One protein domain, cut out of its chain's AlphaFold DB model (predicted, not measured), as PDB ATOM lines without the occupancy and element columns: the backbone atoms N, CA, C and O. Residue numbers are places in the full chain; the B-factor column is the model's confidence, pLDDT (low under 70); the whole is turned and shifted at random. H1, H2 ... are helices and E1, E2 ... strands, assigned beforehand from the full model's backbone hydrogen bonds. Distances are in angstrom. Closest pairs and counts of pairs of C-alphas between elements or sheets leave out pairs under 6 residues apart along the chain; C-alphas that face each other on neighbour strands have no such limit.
ATOM      1  N   ILE A 227     -50.927   0.115  44.365       87.12
ATOM      2  CA  ILE A 227     -50.283   0.435  43.093       87.12
ATOM      3  C   ILE A 227     -48.847  -0.074  43.169       87.12
ATOM      4  O   ILE A 227     -48.080   0.363  44.028       87.12
ATOM      5  N   ASP A 228     -48.475  -0.981  42.275       87.94
ATOM      6  CA  ASP A 228     -47.113  -1.493  42.169       87.94
ATOM      7  C   ASP A 228     -46.305  -0.617  41.210       87.94
ATOM      8  O   ASP A 228     -46.638  -0.494  40.028       87.94
ATOM      9  N   LEU A 229     -45.235   0.001  41.714       88.00
ATOM     10  CA  LEU A 229     -44.258   0.709  40.893       88.00
ATOM     11  C   LEU A 229     -43.032  -0.187  40.731       88.00
ATOM     12  O   LEU A 229     -42.406  -0.552  41.730       88.00
ATOM     13  N   ILE A 230     -42.672  -0.518  39.490       87.25
ATOM     14  CA  ILE A 230     -41.462  -1.288  39.180       87.25
ATOM     15  C   ILE A 230     -40.543  -0.545  38.215       87.25
ATOM     16  O   ILE A 230     -40.999   0.098  37.269       87.25
ATOM     17  N   PHE A 231     -39.240  -0.662  38.444       86.88
ATOM     18  CA  PHE A 231     -38.194  -0.028  37.654       86.88
ATOM     19  C   PHE A 231     -37.086  -1.029  37.326       86.88
ATOM     20  O   PHE A 231     -36.516  -1.626  38.235       86.88
ATOM     21  N   PHE A 232     -36.783  -1.240  36.044       83.94
ATOM     22  CA  PHE A 232     -35.840  -2.280  35.616       83.94
ATOM     23  C   PHE A 232     -35.123  -1.956  34.300       83.94
ATOM     24  O   PHE A 232     -35.586  -1.140  33.502       83.94
ATOM     25  N   LEU A 233     -33.984  -2.621  34.072       82.12
ATOM     26  CA  LEU A 233     -33.274  -2.634  32.790       82.12
ATOM     27  C   LEU A 233     -33.988  -3.585  31.817       82.12
ATOM     28  O   LEU A 233     -34.229  -4.746  32.151       82.12
ATOM     29  N   GLU A 234     -34.314  -3.116  30.616       78.44
ATOM     30  CA  GLU A 234     -34.979  -3.933  29.598       78.44
ATOM     31  C   GLU A 234     -34.037  -5.037  29.055       78.44
ATOM     32  O   GLU A 234     -32.847  -4.782  28.839       78.44
ATOM     33  N   PRO A 235     -34.522  -6.269  28.784       74.56
ATOM     34  CA  PRO A 235     -33.690  -7.310  28.192       74.56
ATOM     35  C   PRO A 235     -33.269  -6.919  26.775       74.56
ATOM     36  O   PRO A 235     -34.101  -6.497  25.974       74.56
ATOM     37  N   VAL A 236     -32.005  -7.161  26.416       68.56
ATOM     38  CA  VAL A 236     -31.450  -6.809  25.091       68.56
ATOM     39  C   VAL A 236     -32.218  -7.458  23.923       68.56
ATOM     40  O   VAL A 236     -32.169  -6.971  22.798       68.56
ATOM     41  N   ASP A 237     -32.947  -8.546  24.179       65.38
ATOM     42  CA  ASP A 237     -33.827  -9.195  23.202       65.38
ATOM     43  C   ASP A 237     -35.127  -8.406  22.959       65.38
ATOM     44  O   ASP A 237     -35.595  -8.350  21.827       65.38
ATOM     45  N   CYS A 238     -35.662  -7.742  23.985       66.56
ATOM     46  CA  CYS A 238     -36.890  -6.945  23.923       66.56
ATOM     47  C   CYS A 238     -36.669  -5.528  23.395       66.56
ATOM     48  O   CYS A 238     -37.465  -5.047  22.595       66.56
ATOM     49  N   VAL A 239     -35.518  -4.929  23.732       56.88
ATOM     50  CA  VAL A 239     -35.014  -3.640  23.212       56.88
ATOM     51  C   VAL A 239     -35.122  -3.521  21.677       56.88
ATOM     52  O   VAL A 239     -35.138  -2.402  21.154       56.88
ATOM     53  N   ASN A 247     -41.716 -10.710  26.468       74.12
ATOM     54  CA  ASN A 247     -42.095 -11.514  27.620       74.12
ATOM     55  C   ASN A 247     -41.208 -11.172  28.837       74.12
ATOM     56  O   ASN A 247     -40.172 -11.810  29.070       74.12
ATOM     57  N   TRP A 248     -41.625 -10.171  29.625       79.44
ATOM     58  CA  TRP A 248     -40.959  -9.802  30.883       79.44
ATOM     59  C   TRP A 248     -41.032 -10.892  31.976       79.44
ATOM     60  O   TRP A 248     -40.355 -10.739  32.990       79.44
ATOM     61  N   ALA A 249     -41.715 -12.035  31.791       78.62
ATOM     62  CA  ALA A 249     -41.680 -13.124  32.781       78.62
ATOM     63  C   ALA A 249     -40.251 -13.674  32.971       78.62
ATOM     64  O   ALA A 249     -39.881 -14.110  34.058       78.62
ATOM     65  N   ARG A 250     -39.381 -13.547  31.953       76.75
ATOM     66  CA  ARG A 250     -37.930 -13.813  32.082       76.75
ATOM     67  C   ARG A 250     -37.212 -12.878  33.066       76.75
ATOM     68  O   ARG A 250     -36.155 -13.244  33.576       76.75
ATOM     69  N   LEU A 251     -37.755 -11.684  33.307       77.62
ATOM     70  CA  LEU A 251     -37.270 -10.749  34.322       77.62
ATOM     71  C   LEU A 251     -37.838 -11.025  35.721       77.62
ATOM     72  O   LEU A 251     -37.345 -10.426  36.675       77.62
ATOM     73  N   GLY A 252     -38.835 -11.904  35.851       82.00
ATOM     74  CA  GLY A 252     -39.643 -12.044  37.064       82.00
ATOM     75  C   GLY A 252     -40.822 -11.066  37.133       82.00
ATOM     76  O   GLY A 252     -41.293 -10.785  38.229       82.00
ATOM     77  N   VAL A 253     -41.282 -10.523  35.996       87.00
ATOM     78  CA  VAL A 253     -42.456  -9.632  35.906       87.00
ATOM     79  C   VAL A 253     -43.532 -10.296  35.053       87.00
ATOM     80  O   VAL A 253     -43.307 -10.547  33.872       87.00
ATOM     81  N   GLY A 254     -44.711 -10.546  35.618       86.62
ATOM     82  CA  GLY A 254     -45.739 -11.357  34.965       86.62
ATOM     83  C   GLY A 254     -45.384 -12.846  34.911       86.62
ATOM     84  O   GLY A 254     -44.268 -13.264  35.220       86.62
ATOM     85  N   SER A 255     -46.346 -13.659  34.484       83.69
ATOM     86  CA  SER A 255     -46.160 -15.095  34.256       83.69
ATOM     87  C   SER A 255     -46.921 -15.546  33.010       83.69
ATOM     88  O   SER A 255     -47.915 -14.930  32.624       83.69
ATOM     89  N   SER A 256     -46.450 -16.597  32.338       82.88
ATOM     90  CA  SER A 256     -47.110 -17.140  31.146       82.88
ATOM     91  C   SER A 256     -48.050 -18.286  31.524       82.88
ATOM     92  O   SER A 256     -47.638 -19.225  32.199       82.88
ATOM     93  N   ASP A 257     -49.302 -18.202  31.075       80.81
ATOM     94  CA  ASP A 257     -50.326 -19.220  31.299       80.81
ATOM     95  C   ASP A 257     -50.043 -20.513  30.513       80.81
ATOM     96  O   ASP A 257     -49.174 -20.578  29.635       80.81
ATOM     97  N   SER A 258     -50.816 -21.557  30.810       78.81
ATOM     98  CA  SER A 258     -50.690 -22.874  30.167       78.81
ATOM     99  C   SER A 258     -50.922 -22.881  28.641       78.81
ATOM    100  O   SER A 258     -50.582 -23.861  27.974       78.81
ATOM    101  N   ASN A 259     -51.453 -21.794  28.076       78.69
ATOM    102  CA  ASN A 259     -51.725 -21.602  26.649       78.69
ATOM    103  C   ASN A 259     -50.687 -20.688  25.959       78.69
ATOM    104  O   ASN A 259     -50.734 -20.529  24.737       78.69
ATOM    105  N   GLY A 260     -49.752 -20.098  26.715       73.75
ATOM    106  CA  GLY A 260     -48.718 -19.182  26.229       73.75
ATOM    107  C   GLY A 260     -49.083 -17.692  26.277       73.75
ATOM    108  O   GLY A 260     -48.304 -16.874  25.782       73.75
ATOM    109  N   ASN A 261     -50.218 -17.302  26.868       79.81
ATOM    110  CA  ASN A 261     -50.548 -15.889  27.085       79.81
ATOM    111  C   ASN A 261     -49.809 -15.373  28.327       79.81
ATOM    112  O   ASN A 261     -49.769 -16.054  29.346       79.81
ATOM    113  N   THR A 262     -49.266 -14.154  28.300       80.12
ATOM    114  CA  THR A 262     -48.652 -13.564  29.507       80.12
ATOM    115  C   THR A 262     -49.699 -12.811  30.323       80.12
ATOM    116  O   THR A 262     -50.359 -11.909  29.803       80.12
ATOM    117  N   ARG A 263     -49.852 -13.182  31.598       85.38
ATOM    118  CA  ARG A 263     -50.683 -12.492  32.590       85.38
ATOM    119  C   ARG A 263     -49.795 -11.611  33.466       85.38
ATOM    120  O   ARG A 263     -48.751 -12.048  33.944       85.38
ATOM    121  N   TRP A 264     -50.224 -10.368  33.663       87.50
ATOM    122  CA  TRP A 264     -49.477  -9.358  34.419       87.50
ATOM    123  C   TRP A 264     -49.988  -9.209  35.852       87.50
ATOM    124  O   TRP A 264     -49.192  -9.133  36.778       87.50
ATOM    125  N   CYS A 265     -51.309  -9.200  36.032       89.88
ATOM    126  CA  CYS A 265     -51.970  -9.063  37.329       89.88
ATOM    127  C   CYS A 265     -52.370 -10.426  37.906       89.88
ATOM    128  O   CYS A 265     -52.793 -11.316  37.164       89.88
ATOM    129  N   CYS A 266     -52.274 -10.569  39.226       89.69
ATOM    130  CA  CYS A 266     -52.746 -11.745  39.948       89.69
ATOM    131  C   CYS A 266     -54.261 -11.646  40.183       89.69
ATOM    132  O   CYS A 266     -54.715 -10.917  41.066       89.69
ATOM    133  N   SER A 267     -55.033 -12.373  39.375       88.06
ATOM    134  CA  SER A 267     -56.479 -12.575  39.531       88.06
ATOM    135  C   SER A 267     -56.787 -13.955  40.125       88.06
ATOM    136  O   SER A 267     -55.912 -14.819  40.194       88.06
ATOM    137  N   GLU A 268     -58.048 -14.207  40.493       86.38
ATOM    138  CA  GLU A 268     -58.508 -15.533  40.947       86.38
ATOM    139  C   GLU A 268     -58.155 -16.642  39.932       86.38
ATOM    140  O   GLU A 268     -57.581 -17.665  40.304       86.38
ATOM    141  N   GLU A 269     -58.363 -16.392  38.633       85.81
ATOM    142  CA  GLU A 269     -57.983 -17.309  37.543       85.81
ATOM    143  C   GLU A 269     -56.462 -17.555  37.451       85.81
ATOM    144  O   GLU A 269     -56.025 -18.598  36.963       85.81
ATOM    145  N   ALA A 270     -55.628 -16.597  37.872       85.81
ATOM    146  CA  ALA A 270     -54.173 -16.760  37.907       85.81
ATOM    147  C   ALA A 270     -53.715 -17.585  39.125       85.81
ATOM    148  O   ALA A 270     -52.748 -18.340  39.014       85.81
ATOM    149  N   MET A 271     -54.433 -17.502  40.251       86.75
ATOM    150  CA  MET A 271     -54.206 -18.370  41.412       86.75
ATOM    151  C   MET A 271     -54.609 -19.824  41.124       86.75
ATOM    152  O   MET A 271     -53.867 -20.736  41.485       86.75
ATOM    153  N   GLU A 272     -55.728 -20.067  40.423       87.00
ATOM    154  CA  GLU A 272     -56.128 -21.428  40.010       87.00
ATOM    155  C   GLU A 272     -55.067 -22.107  39.120       87.00
ATOM    156  O   GLU A 272     -54.793 -23.300  39.269       87.00
ATOM    157  N   GLU A 273     -54.405 -21.345  38.243       86.06
ATOM    158  CA  GLU A 273     -53.279 -21.820  37.421       86.06
ATOM    159  C   GLU A 273     -51.924 -21.847  38.164       86.06
ATOM    160  O   GLU A 273     -50.919 -22.244  37.578       86.06
ATOM    161  N   ASN A 274     -51.889 -21.525  39.465       85.38
ATOM    162  CA  ASN A 274     -50.687 -21.478  40.317       85.38
ATOM    163  C   ASN A 274     -49.616 -20.478  39.815       85.38
ATOM    164  O   ASN A 274     -48.417 -20.703  39.982       85.38
ATOM    165  N   LEU A 275     -50.042 -19.373  39.188       85.06
ATOM    166  CA  LEU A 275     -49.158 -18.339  38.627       85.06
ATOM    167  C   LEU A 275     -48.758 -17.253  39.643       85.06
ATOM    168  O   LEU A 275     -47.837 -16.485  39.372       85.06
ATOM    169  N   CYS A 276     -49.459 -17.170  40.776       87.31
ATOM    170  CA  CYS A 276     -49.212 -16.237  41.877       87.31
ATOM    171  C   CYS A 276     -49.778 -16.785  43.201       87.31
ATOM    172  O   CYS A 276     -50.610 -17.696  43.201       87.31
ATOM    173  N   GLU A 277     -49.325 -16.235  44.329       87.69
ATOM    174  CA  GLU A 277     -49.840 -16.578  45.662       87.69
ATOM    175  C   GLU A 277     -51.111 -15.793  46.043       87.69
ATOM    176  O   GLU A 277     -51.322 -14.668  45.598       87.69
ATOM    177  N   GLU A 278     -51.882 -16.317  47.005       83.06
ATOM    178  CA  GLU A 278     -52.963 -15.589  47.705       83.06
ATOM    179  C   GLU A 278     -52.470 -14.270  48.341       83.06
ATOM    180  O   GLU A 278     -53.205 -13.288  48.413       83.06
ATOM    181  N   SER A 279     -51.188 -14.207  48.723       81.12
ATOM    182  CA  SER A 279     -50.512 -12.999  49.220       81.12
ATOM    183  C   SER A 279     -50.366 -11.883  48.166       81.12
ATOM    184  O   SER A 279     -50.144 -10.722  48.525       81.12
ATOM    185  N   GLN A 280     -50.503 -12.224  46.879       81.62
ATOM    186  CA  GLN A 280     -50.330 -11.342  45.723       81.62
ATOM    187  C   GLN A 280     -51.653 -10.980  45.026       81.62
ATOM    188  O   GLN A 280     -51.624 -10.239  44.046       81.62
ATOM    189  N   LEU A 281     -52.810 -11.460  45.499       85.12
ATOM    190  CA  LEU A 281     -54.108 -11.194  44.864       85.12
ATOM    191  C   LEU A 281     -54.364  -9.682  44.702       85.12
ATOM    192  O   LEU A 281     -54.201  -8.901  45.640       85.12
ATOM    193  N   GLY A 282     -54.740  -9.261  43.491       84.31
ATOM    194  CA  GLY A 282     -54.942  -7.849  43.147       84.31
ATOM    195  C   GLY A 282     -53.653  -7.035  42.946       84.31
ATOM    196  O   GLY A 282     -53.724  -5.810  42.837       84.31
ATOM    197  N   ARG A 283     -52.480  -7.679  42.891       87.69
ATOM    198  CA  ARG A 283     -51.166  -7.053  42.642       87.69
ATOM    199  C   ARG A 283     -50.572  -7.463  41.297       87.69
ATOM    200  O   ARG A 283     -51.068  -8.374  40.628       87.69
ATOM    201  N   LEU A 284     -49.491  -6.797  40.906       90.12
ATOM    202  CA  LEU A 284     -48.636  -7.238  39.808       90.12
ATOM    203  C   LEU A 284     -47.936  -8.556  40.192       90.12
ATOM    204  O   LEU A 284     -47.383  -8.675  41.285       90.12
ATOM    205  N   ILE A 285     -47.943  -9.544  39.295       89.50
ATOM    206  CA  ILE A 285     -47.221 -10.809  39.487       89.50
ATOM    207  C   ILE A 285     -45.720 -10.511  39.420       89.50
ATOM    208  O   ILE A 285     -45.217 -10.082  38.378       89.50
ATOM    209  N   LEU A 286     -45.019 -10.737  40.531       88.56
ATOM    210  CA  LEU A 286     -43.586 -10.496  40.672       88.56
ATOM    211  C   LEU A 286     -42.899 -11.680  41.366       88.56
ATOM    212  O   LEU A 286     -43.345 -12.139  42.418       88.56
ATOM    213  N   ASP A 287     -41.793 -12.136  40.783       87.06
ATOM    214  CA  ASP A 287     -40.819 -13.048  41.395       87.06
ATOM    215  C   ASP A 287     -39.675 -12.187  41.952       87.06
ATOM    216  O   ASP A 287     -38.807 -11.740  41.202       87.06
ATOM    217  N   GLU A 288     -39.694 -11.897  43.257       81.06
ATOM    218  CA  GLU A 288     -38.714 -10.998  43.889       81.06
ATOM    219  C   GLU A 288     -37.269 -11.543  43.835       81.06
ATOM    220  O   GLU A 288     -36.323 -10.762  43.676       81.06
ATOM    221  N   ASP A 289     -37.080 -12.867  43.894       81.81
ATOM    222  CA  ASP A 289     -35.762 -13.522  43.829       81.81
ATOM    223  C   ASP A 289     -35.114 -13.348  42.443       81.81
ATOM    224  O   ASP A 289     -33.898 -13.137  42.312       81.81
ATOM    225  N   VAL A 290     -35.914 -13.422  41.378       82.25
ATOM    226  CA  VAL A 290     -35.462 -13.192  40.001       82.25
ATOM    227  C   VAL A 290     -35.375 -11.695  39.695       82.25
ATOM    228  O   VAL A 290     -34.339 -11.244  39.194       82.25
ATOM    229  N   PHE A 291     -36.406 -10.919  40.030       83.06
ATOM    230  CA  PHE A 291     -36.517  -9.497  39.707       83.06
ATOM    231  C   PHE A 291     -35.505  -8.643  40.475       83.06
ATOM    232  O   PHE A 291     -34.639  -8.020  39.856       83.06
ATOM    233  N   SER A 292     -35.548  -8.659  41.807       77.69
ATOM    234  CA  SER A 292     -34.675  -7.843  42.660       77.69
ATOM    235  C   SER A 292     -33.293  -8.481  42.844       77.69
ATOM    236  O   SER A 292     -32.287  -7.775  42.927       77.69
ATOM    237  N   GLY A 293     -33.212  -9.817  42.865       74.94
ATOM    238  CA  GLY A 293     -31.957 -10.549  43.067       74.94
ATOM    239  C   GLY A 293     -31.056 -10.617  41.828       74.94
ATOM    240  O   GLY A 293     -29.912 -10.151  41.854       74.94
ATOM    241  N   LYS A 294     -31.539 -11.223  40.734       68.06
ATOM    242  CA  LYS A 294     -30.729 -11.453  39.515       68.06
ATOM    243  C   LYS A 294     -30.744 -10.257  38.570       68.06
ATOM    244  O   LYS A 294     -29.680  -9.820  38.130       68.06
ATOM    245  N   ASN A 295     -31.937  -9.749  38.269       70.31
ATOM    246  CA  ASN A 295     -32.143  -8.693  37.273       70.31
ATOM    247  C   ASN A 295     -32.026  -7.278  37.861       70.31
ATOM    248  O   ASN A 295     -31.857  -6.321  37.109       70.31
ATOM    249  N   LYS A 296     -32.024  -7.165  39.197       74.06
ATOM    250  CA  LYS A 296     -31.778  -5.937  39.969       74.06
ATOM    251  C   LYS A 296     -32.758  -4.810  39.637       74.06
ATOM    252  O   LYS A 296     -32.380  -3.638  39.620       74.06
ATOM    253  N   GLY A 297     -34.006  -5.180  39.364       82.12
ATOM    254  CA  GLY A 297     -35.110  -4.236  39.337       82.12
ATOM    255  C   GLY A 297     -35.463  -3.766  40.749       82.12
ATOM    256  O   GLY A 297     -35.244  -4.475  41.729       82.12
ATOM    257  N   GLU A 298     -36.017  -2.564  40.853       84.50
ATOM    258  CA  GLU A 298     -36.611  -2.050  42.084       84.50
ATOM    259  C   GLU A 298     -38.134  -2.146  42.013       84.50
ATOM    260  O   GLU A 298     -38.741  -1.688  41.046       84.50
ATOM    261  N   HIS A 299     -38.758  -2.700  43.051       86.81
ATOM    262  CA  HIS A 299     -40.210  -2.707  43.247       86.81
ATOM    263  C   HIS A 299     -40.563  -1.916  44.503       86.81
ATOM    264  O   HIS A 299     -39.877  -2.014  45.522       86.81
ATOM    265  N   ARG A 300     -41.616  -1.097  44.424       84.56
ATOM    266  CA  ARG A 300     -42.138  -0.314  45.549       84.56
ATOM    267  C   ARG A 300     -43.675  -0.262  45.481       84.56
ATOM    268  O   ARG A 300     -44.206   0.444  44.621       84.56
ATOM    269  N   PRO A 301     -44.402  -0.975  46.363       85.25
ATOM    270  CA  PRO A 301     -45.858  -0.898  46.433       85.25
ATOM    271  C   PRO A 301     -46.317   0.373  47.167       85.25
ATOM    272  O   PRO A 301     -45.728   0.774  48.174       85.25
ATOM    273  N   VAL A 302     -47.400   0.985  46.692       84.81
ATOM    274  CA  VAL A 302     -48.049   2.167  47.283       84.81
ATOM    275  C   VAL A 302     -49.499   1.828  47.625       84.81
ATOM    276  O   VAL A 302     -50.316   1.624  46.731       84.81
ATOM    277  N   SER A 303     -49.832   1.785  48.918       82.81
ATOM    278  CA  SER A 303     -51.211   1.586  49.383       82.81
ATOM    279  C   SER A 303     -52.035   2.871  49.284       82.81
ATOM    280  O   SER A 303     -51.649   3.910  49.823       82.81
ATOM    281  N   VAL A 304     -53.207   2.773  48.659       80.56
ATOM    282  CA  VAL A 304     -54.218   3.831  48.538       80.56
ATOM    283  C   VAL A 304     -55.495   3.383  49.272       80.56
ATOM    284  O   VAL A 304     -56.009   2.296  48.993       80.56
ATOM    285  N   PRO A 305     -56.056   4.187  50.196       80.56
ATOM    286  CA  PRO A 305     -57.251   3.806  50.945       80.56
ATOM    287  C   PRO A 305     -58.498   3.763  50.049       80.56
ATOM    288  O   PRO A 305     -58.720   4.638  49.206       80.56
ATOM    289  N   GLY A 306     -59.357   2.764  50.261       72.44
ATOM    290  CA  GLY A 306     -60.503   2.478  49.387       72.44
ATOM    291  C   GLY A 306     -61.628   3.506  49.375       72.44
ATOM    292  O   GLY A 306     -62.425   3.532  48.440       72.44
ATOM    293  N   THR A 307     -61.719   4.360  50.395       74.00
ATOM    294  CA  THR A 307     -62.793   5.355  50.526       74.00
ATOM    295  C   THR A 307     -62.254   6.709  50.977       74.00
ATOM    296  O   THR A 307     -61.172   6.797  51.554       74.00
ATOM    297  N   GLY A 327     -28.421   0.664  29.051       78.25
ATOM    298  CA  GLY A 327     -29.451   0.218  28.117       78.25
ATOM    299  C   GLY A 327     -30.758   0.976  28.369       78.25
ATOM    300  O   GLY A 327     -30.785   1.908  29.185       78.25
ATOM    301  N   LYS A 328     -31.845   0.561  27.715       79.19
ATOM    302  CA  LYS A 328     -33.199   1.071  27.977       79.19
ATOM    303  C   LYS A 328     -33.664   0.666  29.380       79.19
ATOM    304  O   LYS A 328     -33.564  -0.495  29.765       79.19
ATOM    305  N   TYR A 329     -34.196   1.627  30.128       82.44
ATOM    306  CA  TYR A 329     -34.782   1.413  31.450       82.44
ATOM    307  C   TYR A 329     -36.275   1.723  31.414       82.44
ATOM    308  O   TYR A 329     -36.678   2.757  30.878       82.44
ATOM    309  N   THR A 330     -37.077   0.856  32.024       84.06
ATOM    310  CA  THR A 330     -38.540   0.937  32.004       84.06
ATOM    311  C   THR A 330     -39.066   1.164  33.415       84.06
ATOM    312  O   THR A 330     -38.686   0.459  34.347       84.06
ATOM    313  N   LEU A 331     -39.953   2.152  33.559       84.62
ATOM    314  CA  LEU A 331     -40.752   2.401  34.758       84.62
ATOM    315  C   LEU A 331     -42.201   2.010  34.445       84.62
ATOM    316  O   LEU A 331     -42.800   2.587  33.536       84.62
ATOM    317  N   VAL A 332     -42.763   1.059  35.187       85.75
ATOM    318  CA  VAL A 332     -44.168   0.640  35.064       85.75
ATOM    319  C   VAL A 332     -44.903   0.984  36.354       85.75
ATOM    320  O   VAL A 332     -44.375   0.782  37.448       85.75
ATOM    321  N   LEU A 333     -46.125   1.499  36.217       86.12
ATOM    322  CA  LEU A 333     -47.067   1.702  37.312       86.12
ATOM    323  C   LEU A 333     -48.286   0.819  37.035       86.12
ATOM    324  O   LEU A 333     -48.967   1.017  36.028       86.12
ATOM    325  N   ALA A 334     -48.545  -0.156  37.901       88.00
ATOM    326  CA  ALA A 334     -49.635  -1.112  37.752       88.00
ATOM    327  C   ALA A 334     -50.659  -0.957  38.882       88.00
ATOM    328  O   ALA A 334     -50.297  -0.908  40.054       88.00
ATOM    329  N   ASN A 335     -51.943  -0.916  38.528       87.94
ATOM    330  CA  ASN A 335     -53.052  -1.120  39.457       87.94
ATOM    331  C   ASN A 335     -53.772  -2.394  39.011       87.94
ATOM    332  O   ASN A 335     -54.362  -2.410  37.932       87.94
ATOM    333  N   CYS A 336     -53.662  -3.451  39.810       87.88
ATOM    334  CA  CYS A 336     -54.115  -4.798  39.464       87.88
ATOM    335  C   CYS A 336     -55.335  -5.264  40.276       87.88
ATOM    336  O   CYS A 336     -55.764  -6.407  40.127       87.88
TER     337      CYS A 336
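What this domain is: This is residues 227 to 239, 247 to 307 and 327 to 336 of the 674 residues of the protein "Hypothetical protein" of Chaetoceros debilis (UniProt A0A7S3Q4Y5). A sheet of three antiparallel strands, E2 - E1 - E3, makes one side of the domain; H3 only grazes it with residues 288 to 292, and the short helices H1 and H2, not on the sheet, lie on the other side of the domain with the long loops of residues 252 to 267 and 273 to 287. The 84 printed residues, under half in named elements, run E1 H1 H2 H3 E2 E3, class mixed. The whole is compact, radius of gyration of the C-alphas 12.9 A, spans 38 by 34 by 19 A.

Where its parts are: E1, residues 227 to 233, 20.1 A long, begins at C-alpha (-50.283, 0.435, 43.093). H1 is residues 248 to 251, H2 268 to 272, H3 288 to 294. E2, residues 298 to 304, spans 19.7 A; E3, residues 329 to 335, 20.1 A, ends at C-alpha (-53.052, -1.120, 39.457).

How they stand to each other: Within hydrogen-bond range are N 230 and O 332, 3.0 A, between E1 and E3, and N 229 and O 300, 3.1 A, between E1 and E2. H3 only grazes the sheet; its closest C-alphas with E2, Ser 292 and Glu 298, are 6.1 A apart. H1 and H3 are close but not clearly touching, closest C-alphas Leu 251 and Phe 291, 5.6 A. H2 touches no helix. Every O i to N i+4 pair is within range in H2 and H3; H1 is too short for one.

The domain as a whole: The farthest C-alphas, Asp 237 and Thr 307, are 42.4 A apart. C-alphas 239 and 247 are 11.5 A apart across one cut, 307 and 327 40.5 A across another. Links H1 to H2 and H2 to H3 are long. Residues 236 to 239 and 294 have pLDDT under 70.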